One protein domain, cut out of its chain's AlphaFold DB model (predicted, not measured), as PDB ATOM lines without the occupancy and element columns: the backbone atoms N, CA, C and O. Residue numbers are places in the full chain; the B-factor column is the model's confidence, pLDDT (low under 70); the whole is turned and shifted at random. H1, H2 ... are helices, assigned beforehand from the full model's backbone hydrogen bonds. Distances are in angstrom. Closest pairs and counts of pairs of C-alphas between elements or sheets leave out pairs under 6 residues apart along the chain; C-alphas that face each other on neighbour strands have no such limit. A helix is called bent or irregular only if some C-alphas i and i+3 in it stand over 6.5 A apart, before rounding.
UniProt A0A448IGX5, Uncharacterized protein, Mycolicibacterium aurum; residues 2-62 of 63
ATOM      1  N   PHE A   2      -9.437 -40.424  33.705       96.44
ATOM      2  CA  PHE A   2      -9.022 -39.027  33.506       96.44
ATOM      3  C   PHE A   2      -7.499 -38.818  33.566       96.44
ATOM      4  O   PHE A   2      -6.911 -38.345  32.602       96.44
ATOM      5  N   ASP A   3      -6.868 -39.308  34.632       97.25
ATOM      6  CA  ASP A   3      -5.417 -39.254  34.851       97.25
ATOM      7  C   ASP A   3      -4.598 -39.790  33.666       97.25
ATOM      8  O   ASP A   3      -3.666 -39.148  33.190       97.25
ATOM      9  N   ALA A   4      -4.995 -40.943  33.122       96.81
ATOM     10  CA  ALA A   4      -4.323 -41.537  31.968       96.81
ATOM     11  C   ALA A   4      -4.473 -40.688  30.692       96.81
ATOM     12  O   ALA A   4      -3.559 -40.658  29.869       96.81
ATOM     13  N   ALA A   5      -5.608 -40.001  30.519       98.12
ATOM     14  CA  ALA A   5      -5.834 -39.125  29.372       98.12
ATOM     15  C   ALA A   5      -4.994 -37.842  29.467       98.12
ATOM     16  O   ALA A   5      -4.374 -37.448  28.480       98.12
ATOM     17  N   GLU A   6      -4.926 -37.225  30.649       98.06
ATOM     18  CA  GLU A   6      -4.090 -36.042  30.883       98.06
ATOM     19  C   GLU A   6      -2.598 -36.363  30.742       98.06
ATOM     20  O   GLU A   6      -1.882 -35.645  30.046       98.06
ATOM     21  N   LEU A   7      -2.137 -37.477  31.320       98.12
ATOM     22  CA  LEU A   7      -0.750 -37.917  31.176       98.12
ATOM     23  C   LEU A   7      -0.407 -38.254  29.718       98.12
ATOM     24  O   LEU A   7       0.641 -37.850  29.220       98.12
ATOM     25  N   GLY A   8      -1.294 -38.954  29.006       97.75
ATOM     26  CA  GLY A   8      -1.104 -39.259  27.586       97.75
ATOM     27  C   GLY A   8      -0.981 -37.997  26.726       97.75
ATOM     28  O   GLY A   8      -0.110 -37.924  25.860       97.75
ATOM     29  N   ALA A   9      -1.804 -36.979  26.999       98.00
ATOM     30  CA  ALA A   9      -1.716 -35.686  26.329       98.00
ATOM     31  C   ALA A   9      -0.408 -34.945  26.665       98.00
ATOM     32  O   ALA A   9       0.230 -34.404  25.762       98.00
ATOM     33  N   ALA A  10       0.021 -34.960  27.931       98.19
ATOM     34  CA  ALA A  10       1.280 -34.350  28.354       98.19
ATOM     35  C   ALA A  10       2.484 -34.994  27.647       98.19
ATOM     36  O   ALA A  10       3.319 -34.283  27.091       98.19
ATOM     37  N   LEU A  11       2.528 -36.328  27.586       98.44
ATOM     38  CA  LEU A  11       3.578 -37.079  26.889       98.44
ATOM     39  C   LEU A  11       3.595 -36.783  25.385       98.44
ATOM     40  O   LEU A  11       4.661 -36.581  24.809       98.44
ATOM     41  N   ALA A  12       2.425 -36.711  24.745       98.19
ATOM     42  CA  ALA A  12       2.326 -36.374  23.325       98.19
ATOM     43  C   ALA A  12       2.827 -34.951  23.014       98.19
ATOM     44  O   ALA A  12       3.367 -34.713  21.934       98.19
ATOM     45  N   ALA A  13       2.674 -34.012  23.953       97.69
ATOM     46  CA  ALA A  13       3.152 -32.637  23.819       97.69
ATOM     47  C   ALA A  13       4.665 -32.470  24.077       97.69
ATOM     48  O   ALA A  13       5.225 -31.445  23.695       97.69
ATOM     49  N   HIS A  14       5.328 -33.464  24.681       97.19
ATOM     50  CA  HIS A  14       6.749 -33.418  25.057       97.19
ATOM     51  C   HIS A  14       7.518 -34.624  24.474       97.19
ATOM     52  O   HIS A  14       8.021 -35.477  25.213       97.19
ATOM     53  N   PRO A  15       7.614 -34.746  23.136       97.00
ATOM     54  CA  PRO A  15       8.306 -35.870  22.518       97.00
ATOM     55  C   PRO A  15       9.795 -35.868  22.895       97.00
ATOM     56  O   PRO A  15      10.519 -34.920  22.606       97.00
ATOM     57  N   GLY A  16      10.254 -36.958  23.515       96.88
ATOM     58  CA  GLY A  16      11.645 -37.116  23.957       96.88
ATOM     59  C   GLY A  16      11.971 -36.486  25.314       96.88
ATOM     60  O   GLY A  16      13.112 -36.600  25.751       96.88
ATOM     61  N   ASP A  17      10.989 -35.886  25.992       98.19
ATOM     62  CA  ASP A  17      11.141 -35.293  27.324       98.19
ATOM     63  C   ASP A  17      10.007 -35.752  28.257       98.19
ATOM     64  O   ASP A  17       9.071 -35.020  28.584       98.19
ATOM     65  N   ALA A  18      10.069 -37.029  28.642       98.12
ATOM     66  CA  ALA A  18       9.053 -37.638  29.495       98.12
ATOM     67  C   ALA A  18       9.059 -37.061  30.920       98.12
ATOM     68  O   ALA A  18       7.995 -36.951  31.526       98.12
ATOM     69  N   ASP A  19      10.222 -36.663  31.435       98.38
ATOM     70  CA  ASP A  19      10.352 -36.146  32.799       98.38
ATOM     71  C   ASP A  19       9.614 -34.810  32.948       98.38
ATOM     72  O   ASP A  19       8.821 -34.648  33.879       98.38
ATOM     73  N   SER A  20       9.774 -33.882  31.995       98.12
ATOM     74  CA  SER A  20       9.012 -32.625  31.996       98.12
ATOM     75  C   SER A  20       7.511 -32.858  31.817       98.12
ATOM     76  O   SER A  20       6.701 -32.189  32.463       98.12
ATOM     77  N   ALA A  21       7.123 -33.829  30.981       98.44
ATOM     78  CA  ALA A  21       5.721 -34.188  30.779       98.44
ATOM     79  C   ALA A  21       5.063 -34.684  32.073       98.44
ATOM     80  O   ALA A  21       3.976 -34.227  32.438       98.44
ATOM     81  N   VAL A  22       5.731 -35.608  32.769       98.50
ATOM     82  CA  VAL A  22       5.257 -36.180  34.034       98.50
ATOM     83  C   VAL A  22       5.204 -35.100  35.105       98.50
ATOM     84  O   VAL A  22       4.170 -34.966  35.753       98.50
ATOM     85  N   ALA A  23       6.242 -34.270  35.233       98.56
ATOM     86  CA  ALA A  23       6.262 -33.179  36.205       98.56
ATOM     87  C   ALA A  23       5.108 -32.182  35.994       98.56
ATOM     88  O   ALA A  23       4.455 -31.768  36.953       98.56
ATOM     89  N   GLY A  24       4.817 -31.818  34.739       98.19
ATOM     90  CA  GLY A  24       3.693 -30.941  34.402       98.19
ATOM     91  C   GLY A  24       2.332 -31.566  34.722       98.19
ATOM     92  O   GLY A  24       1.467 -30.906  35.300       98.19
ATOM     93  N   TYR A  25       2.150 -32.845  34.392       98.44
ATOM     94  CA  TYR A  25       0.944 -33.599  34.737       98.44
ATOM     95  C   TYR A  25       0.751 -33.707  36.261       98.44
ATOM     96  O   TYR A  25      -0.326 -33.402  36.776       98.44
ATOM     97  N   GLU A  26       1.794 -34.082  37.000       98.56
ATOM     98  CA  GLU A  26       1.761 -34.253  38.455       98.56
ATOM     99  C   GLU A  26       1.456 -32.946  39.195       98.56
ATOM    100  O   GLU A  26       0.683 -32.945  40.155       98.56
ATOM    101  N   ALA A  27       1.990 -31.818  38.715       98.44
ATOM    102  CA  ALA A  27       1.703 -30.500  39.275       98.44
ATOM    103  C   ALA A  27       0.201 -30.160  39.256       98.44
ATOM    104  O   ALA A  27      -0.289 -29.490  40.167       98.44
ATOM    105  N   ALA A  28      -0.541 -30.642  38.253       97.38
ATOM    106  CA  ALA A  28      -1.993 -30.495  38.177       97.38
ATOM    107  C   ALA A  28      -2.746 -31.609  38.929       97.38
ATOM    108  O   ALA A  28      -3.772 -31.351  39.565       97.38
ATOM    109  N   MET A  29      -2.249 -32.846  38.866       98.38
ATOM    110  CA  MET A  29      -2.921 -34.016  39.430       98.38
ATOM    111  C   MET A  29      -2.876 -34.047  40.961       98.38
ATOM    112  O   MET A  29      -3.908 -34.295  41.585       98.38
ATOM    113  N   PHE A  30      -1.739 -33.739  41.593       98.38
ATOM    114  CA  PHE A  30      -1.611 -33.874  43.048       98.38
ATOM    115  C   PHE A  30      -2.582 -33.000  43.857       98.38
ATOM    116  O   PHE A  30      -3.223 -33.542  44.763       98.38
ATOM    117  N   PRO A  31      -2.770 -31.697  43.560       98.31
ATOM    118  CA  PRO A  31      -3.749 -30.882  44.278       98.31
ATOM    119  C   PRO A  31      -5.174 -31.429  44.139       98.31
ATOM    120  O   PRO A  31      -5.898 -31.539  45.128       98.31
ATOM    121  N   ARG A  32      -5.560 -31.850  42.926       97.56
ATOM    122  CA  ARG A  32      -6.871 -32.457  42.660       97.56
ATOM    123  C   ARG A  32      -7.073 -33.737  43.472       97.56
ATOM    124  O   ARG A  32      -8.126 -33.922  44.079       97.56
ATOM    125  N   SER A  33      -6.077 -34.619  43.494       97.38
ATOM    126  CA  SER A  33      -6.137 -35.870  44.252       97.38
ATOM    127  C   SER A  33      -6.197 -35.632  45.759       97.38
ATOM    128  O   SER A  33      -6.901 -36.363  46.453       97.38
ATOM    129  N   ALA A  34      -5.519 -34.602  46.268       98.25
ATOM    130  CA  ALA A  34      -5.583 -34.234  47.678       98.25
ATOM    131  C   ALA A  34      -6.991 -33.781  48.095       98.25
ATOM    132  O   ALA A  34      -7.479 -34.220  49.137       98.25
ATOM    133  N   GLU A  35      -7.670 -32.966  47.284       97.94
ATOM    134  CA  GLU A  35      -9.066 -32.583  47.549       97.94
ATOM    135  C   GLU A  35     -10.002 -33.795  47.482       97.94
ATOM    136  O   GLU A  35     -10.749 -34.051  48.424       97.94
ATOM    137  N   SER A  36      -9.873 -34.630  46.445       97.31
ATOM    138  CA  SER A  36     -10.668 -35.858  46.336       97.31
ATOM    139  C   SER A  36     -10.468 -36.797  47.533       97.31
ATOM    140  O   SER A  36     -11.426 -37.430  47.985       97.31
ATOM    141  N   ALA A  37      -9.254 -36.879  48.082       98.00
ATOM    142  CA  ALA A  37      -8.968 -37.679  49.267       98.00
ATOM    143  C   ALA A  37      -9.625 -37.110  50.536       98.00
ATOM    144  O   ALA A  37     -10.117 -37.887  51.358       98.00
ATOM    145  N   LYS A  38      -9.667 -35.781  50.700       98.31
ATOM    146  CA  LYS A  38     -10.368 -35.127  51.821       98.31
ATOM    147  C   LYS A  38     -11.863 -35.424  51.777       98.31
ATOM    148  O   LYS A  38     -12.410 -35.881  52.781       98.31
ATOM    149  N   ASP A  39     -12.484 -35.240  50.616       97.19
ATOM    150  CA  ASP A  39     -13.909 -35.518  50.417       97.19
ATOM    151  C   ASP A  39     -14.218 -36.996  50.664       97.19
ATOM    152  O   ASP A  39     -15.141 -37.341  51.403       97.19
ATOM    153  N   SER A  40     -13.385 -37.888  50.119       97.69
ATOM    154  CA  SER A  40     -13.529 -39.330  50.335       97.69
ATOM    155  C   SER A  40     -13.422 -39.688  51.813       97.69
ATOM    156  O   SER A  40     -14.205 -40.501  52.296       97.69
ATOM    157  N   ARG A  41     -12.494 -39.071  52.560       97.88
ATOM    158  CA  ARG A  41     -12.372 -39.309  54.002       97.88
ATOM    159  C   ARG A  41     -13.638 -38.897  54.746       97.88
ATOM    160  O   ARG A  41     -14.111 -39.679  55.562       97.88
ATOM    161  N   ALA A  42     -14.203 -37.733  54.436       96.00
ATOM    162  CA  ALA A  42     -15.441 -37.273  55.065       96.00
ATOM    163  C   ALA A  42     -16.605 -38.250  54.821       96.00
ATOM    164  O   ALA A  42     -17.350 -38.573  55.744       96.00
ATOM    165  N   ILE A  43     -16.728 -38.784  53.603       96.38
ATOM    166  CA  ILE A  43     -17.748 -39.790  53.279       96.38
ATOM    167  C   ILE A  43     -17.481 -41.123  53.987       96.38
ATOM    168  O   ILE A  43     -18.411 -41.742  54.502       96.38
ATOM    169  N   LEU A  44     -16.225 -41.572  54.052       96.88
ATOM    170  CA  LEU A  44     -15.866 -42.802  54.761       96.88
ATOM    171  C   LEU A  44     -16.156 -42.690  56.261       96.88
ATOM    172  O   LEU A  44     -16.697 -43.628  56.836       96.88
ATOM    173  N   GLU A  45     -15.857 -41.550  56.882       95.56
ATOM    174  CA  GLU A  45     -16.214 -41.271  58.277       95.56
ATOM    175  C   GLU A  45     -17.739 -41.253  58.470       95.56
ATOM    176  O   GLU A  45     -18.247 -41.839  59.419       95.56
ATOM    177  N   LEU A  46     -18.492 -40.663  57.538       95.38
ATOM    178  CA  LEU A  46     -19.956 -40.635  57.597       95.38
ATOM    179  C   LEU A  46     -20.590 -42.036  57.509       95.38
ATOM    180  O   LEU A  46     -21.604 -42.303  58.158       95.38
ATOM    181  N   MET A  47     -20.032 -42.910  56.668       96.25
ATOM    182  CA  MET A  47     -20.644 -44.195  56.316       96.25
ATOM    183  C   MET A  47     -20.106 -45.386  57.108       96.25
ATOM    184  O   MET A  47     -20.833 -46.364  57.269       96.25
ATOM    185  N   LEU A  48     -18.843 -45.345  57.538       95.94
ATOM    186  CA  LEU A  48     -18.104 -46.513  58.031       95.94
ATOM    187  C   LEU A  48     -17.440 -46.284  59.402       95.94
ATOM    188  O   LEU A  48     -16.619 -47.106  59.814       95.94
ATOM    189  N   ASP A  49     -17.761 -45.195  60.112       94.62
ATOM    190  CA  ASP A  49     -17.302 -45.015  61.493       94.62
ATOM    191  C   ASP A  49     -17.996 -45.982  62.477       94.62
ATOM    192  O   ASP A  49     -18.904 -46.745  62.140       94.62
ATOM    193  N   GLY A  50     -17.573 -45.942  63.744       96.12
ATOM    194  CA  GLY A  50     -18.148 -46.781  64.801       96.12
ATOM    195  C   GLY A  50     -19.612 -46.474  65.147       96.12
ATOM    196  O   GLY A  50     -20.203 -47.203  65.941       96.12
ATOM    197  N   ARG A  51     -20.196 -45.410  64.587       94.56
ATOM    198  CA  ARG A  51     -21.609 -45.049  64.737       94.56
ATOM    199  C   ARG A  51     -22.427 -45.406  63.501       94.56
ATOM    200  O   ARG A  51     -23.623 -45.126  63.494       94.56
ATOM    201  N   ALA A  52     -21.841 -46.002  62.464       94.69
ATOM    202  CA  ALA A  52     -22.581 -46.407  61.279       94.69
ATOM    203  C   ALA A  52     -23.783 -47.312  61.650       94.69
ATOM    204  O   ALA A  52     -23.632 -48.235  62.455       94.69
ATOM    205  N   PRO A  53     -24.983 -47.079  61.077       93.44
ATOM    206  CA  PRO A  53     -25.299 -46.103  60.029       93.44
ATOM    207  C   PRO A  53     -25.800 -44.737  60.546       93.44
ATOM    208  O   PRO A  53     -26.255 -43.926  59.743       93.44
ATOM    209  N   CYS A  54     -25.771 -44.463  61.856       95.06
ATOM    210  CA  CYS A  54     -26.395 -43.279  62.458       95.06
ATOM    211  C   CYS A  54     -25.891 -41.958  61.866       95.06
ATOM    212  O   CYS A  54     -26.707 -41.085  61.606       95.06
ATOM    213  N   GLY A  55     -24.589 -41.832  61.575       93.94
ATOM    214  CA  GLY A  55     -24.044 -40.620  60.950       93.94
ATOM    215  C   GLY A  55     -24.726 -40.278  59.621       93.94
ATOM    216  O   GLY A  55     -25.117 -39.134  59.399       93.94
ATOM    217  N   LEU A  56     -24.942 -41.282  58.765       95.00
ATOM    218  CA  LEU A  56     -25.654 -41.112  57.499       95.00
ATOM    219  C   LEU A  56     -27.134 -40.763  57.710       95.00
ATOM    220  O   LEU A  56     -27.680 -39.956  56.964       95.00
ATOM    221  N   VAL A  57     -27.784 -41.359  58.714       95.19
ATOM    222  CA  VAL A  57     -29.178 -41.035  59.053       95.19
ATOM    223  C   VAL A  57     -29.287 -39.573  59.482       95.19
ATOM    224  O   VAL A  57     -30.105 -38.853  58.917       95.19
ATOM    225  N   ASP A  58     -28.431 -39.123  60.401       94.81
ATOM    226  CA  ASP A  58     -28.417 -37.745  60.905       94.81
ATOM    227  C   ASP A  58     -28.222 -36.728  59.769       94.81
ATOM    228  O   ASP A  58     -28.908 -35.707  59.725       94.81
ATOM    229  N   PHE A  59     -27.344 -37.028  58.803       93.38
ATOM    230  CA  PHE A  59     -27.116 -36.181  57.628       93.38
ATOM    231  C   PHE A  59     -28.395 -35.912  56.812       93.38
ATOM    232  O   PHE A  59     -28.552 -34.820  56.271       93.38
ATOM    233  N   PHE A  60     -29.316 -36.878  56.728       94.62
ATOM    234  CA  PHE A  60     -30.564 -36.739  55.965       94.62
ATOM    235  C   PHE A  60     -31.777 -36.309  56.799       94.62
ATOM    236  O   PHE A  60     -32.761 -35.851  56.220       94.62
ATOM    237  N   THR A  61     -31.759 -36.485  58.123       94.06
ATOM    238  CA  THR A  61     -32.935 -36.259  58.987       94.06
ATOM    239  C   THR A  61     -32.861 -34.990  59.824       94.06
ATOM    240  O   THR A  61     -33.902 -34.513  60.273       94.06
ATOM    241  N   VAL A  62     -31.671 -34.422  60.027       77.12
ATOM    242  CA  VAL A  62     -31.521 -33.125  60.689       77.12
ATOM    243  C   VAL A  62     -31.765 -32.025  59.649       77.12
ATOM    244  O   VAL A  62     -30.860 -31.589  58.937       77.12
TER     245      VAL A  62
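This is residues 2 to 62 of the 63 residues of an uncharacterized protein of Mycolicibacterium aurum (UniProt A0A448IGX5). One long helix, H2, makes the length of a thin rod; a shorter helix, H1, folds back beside its first part as a helical hairpin, and a small helix, H3, makes a corner at its other end. Between these two ends, residues 30 to 42 of H2 stand free, as the bare shaft of the rod. The printed part has 61 residues with three named helices in the order H1, H2, H3 and no named strand, and its class is all helix. The whole is extended, with a radius of gyration of the C-alphas of 18.6 A and spans of 55 by 15 by 15 A.

Find C-alpha 2 at (-9.022, -39.027, 33.506); from there H1 runs through residues 2 to 13, 16.8 A from first to last C-alpha. Next find C-alpha 18 at (9.053, -37.638, 29.495), where H2 begins; it takes residues 18 to 48 and is 40.4 A long. H2 has a kink of 35 degrees near residue 28; it is neither bent nor irregular, but only just: C-alphas 28 and 31 are 6.4 A apart. H3, residues 54 to 61, is 10.2 A long and ends at C-alpha 61, at (-32.935, -36.259, 58.987).

Look first at Ala 10 and Ala 21, whose C-alphas, 5.1 A apart, are the closest of H1 and H2. The two helices touch, H2 with residues 18 to 29 alone, and run opposite ways at a shallow tilt of 8 degrees. Farther along, H2 and H3 touch only at the corner by their link, H2 with residues 46 to 47 alone; their closest C-alphas, of Leu 46 and Gly 55, are 5.3 A apart. Their lines are about perpendicular, at 86 degrees. H1 and H3 are apart. In H1 and H3 every O i to N i+4 pair is within hydrogen-bond range; in H2 24 of 27 are.

The two C-alphas farthest apart are those of Gly 16 and Val 62, at 56.8 A. The printed part has no cut, and both links, H1 to H2 and H2 to H3, are tight. The mean pLDDT of the printed part is 96.6, and no printed residue is under 70.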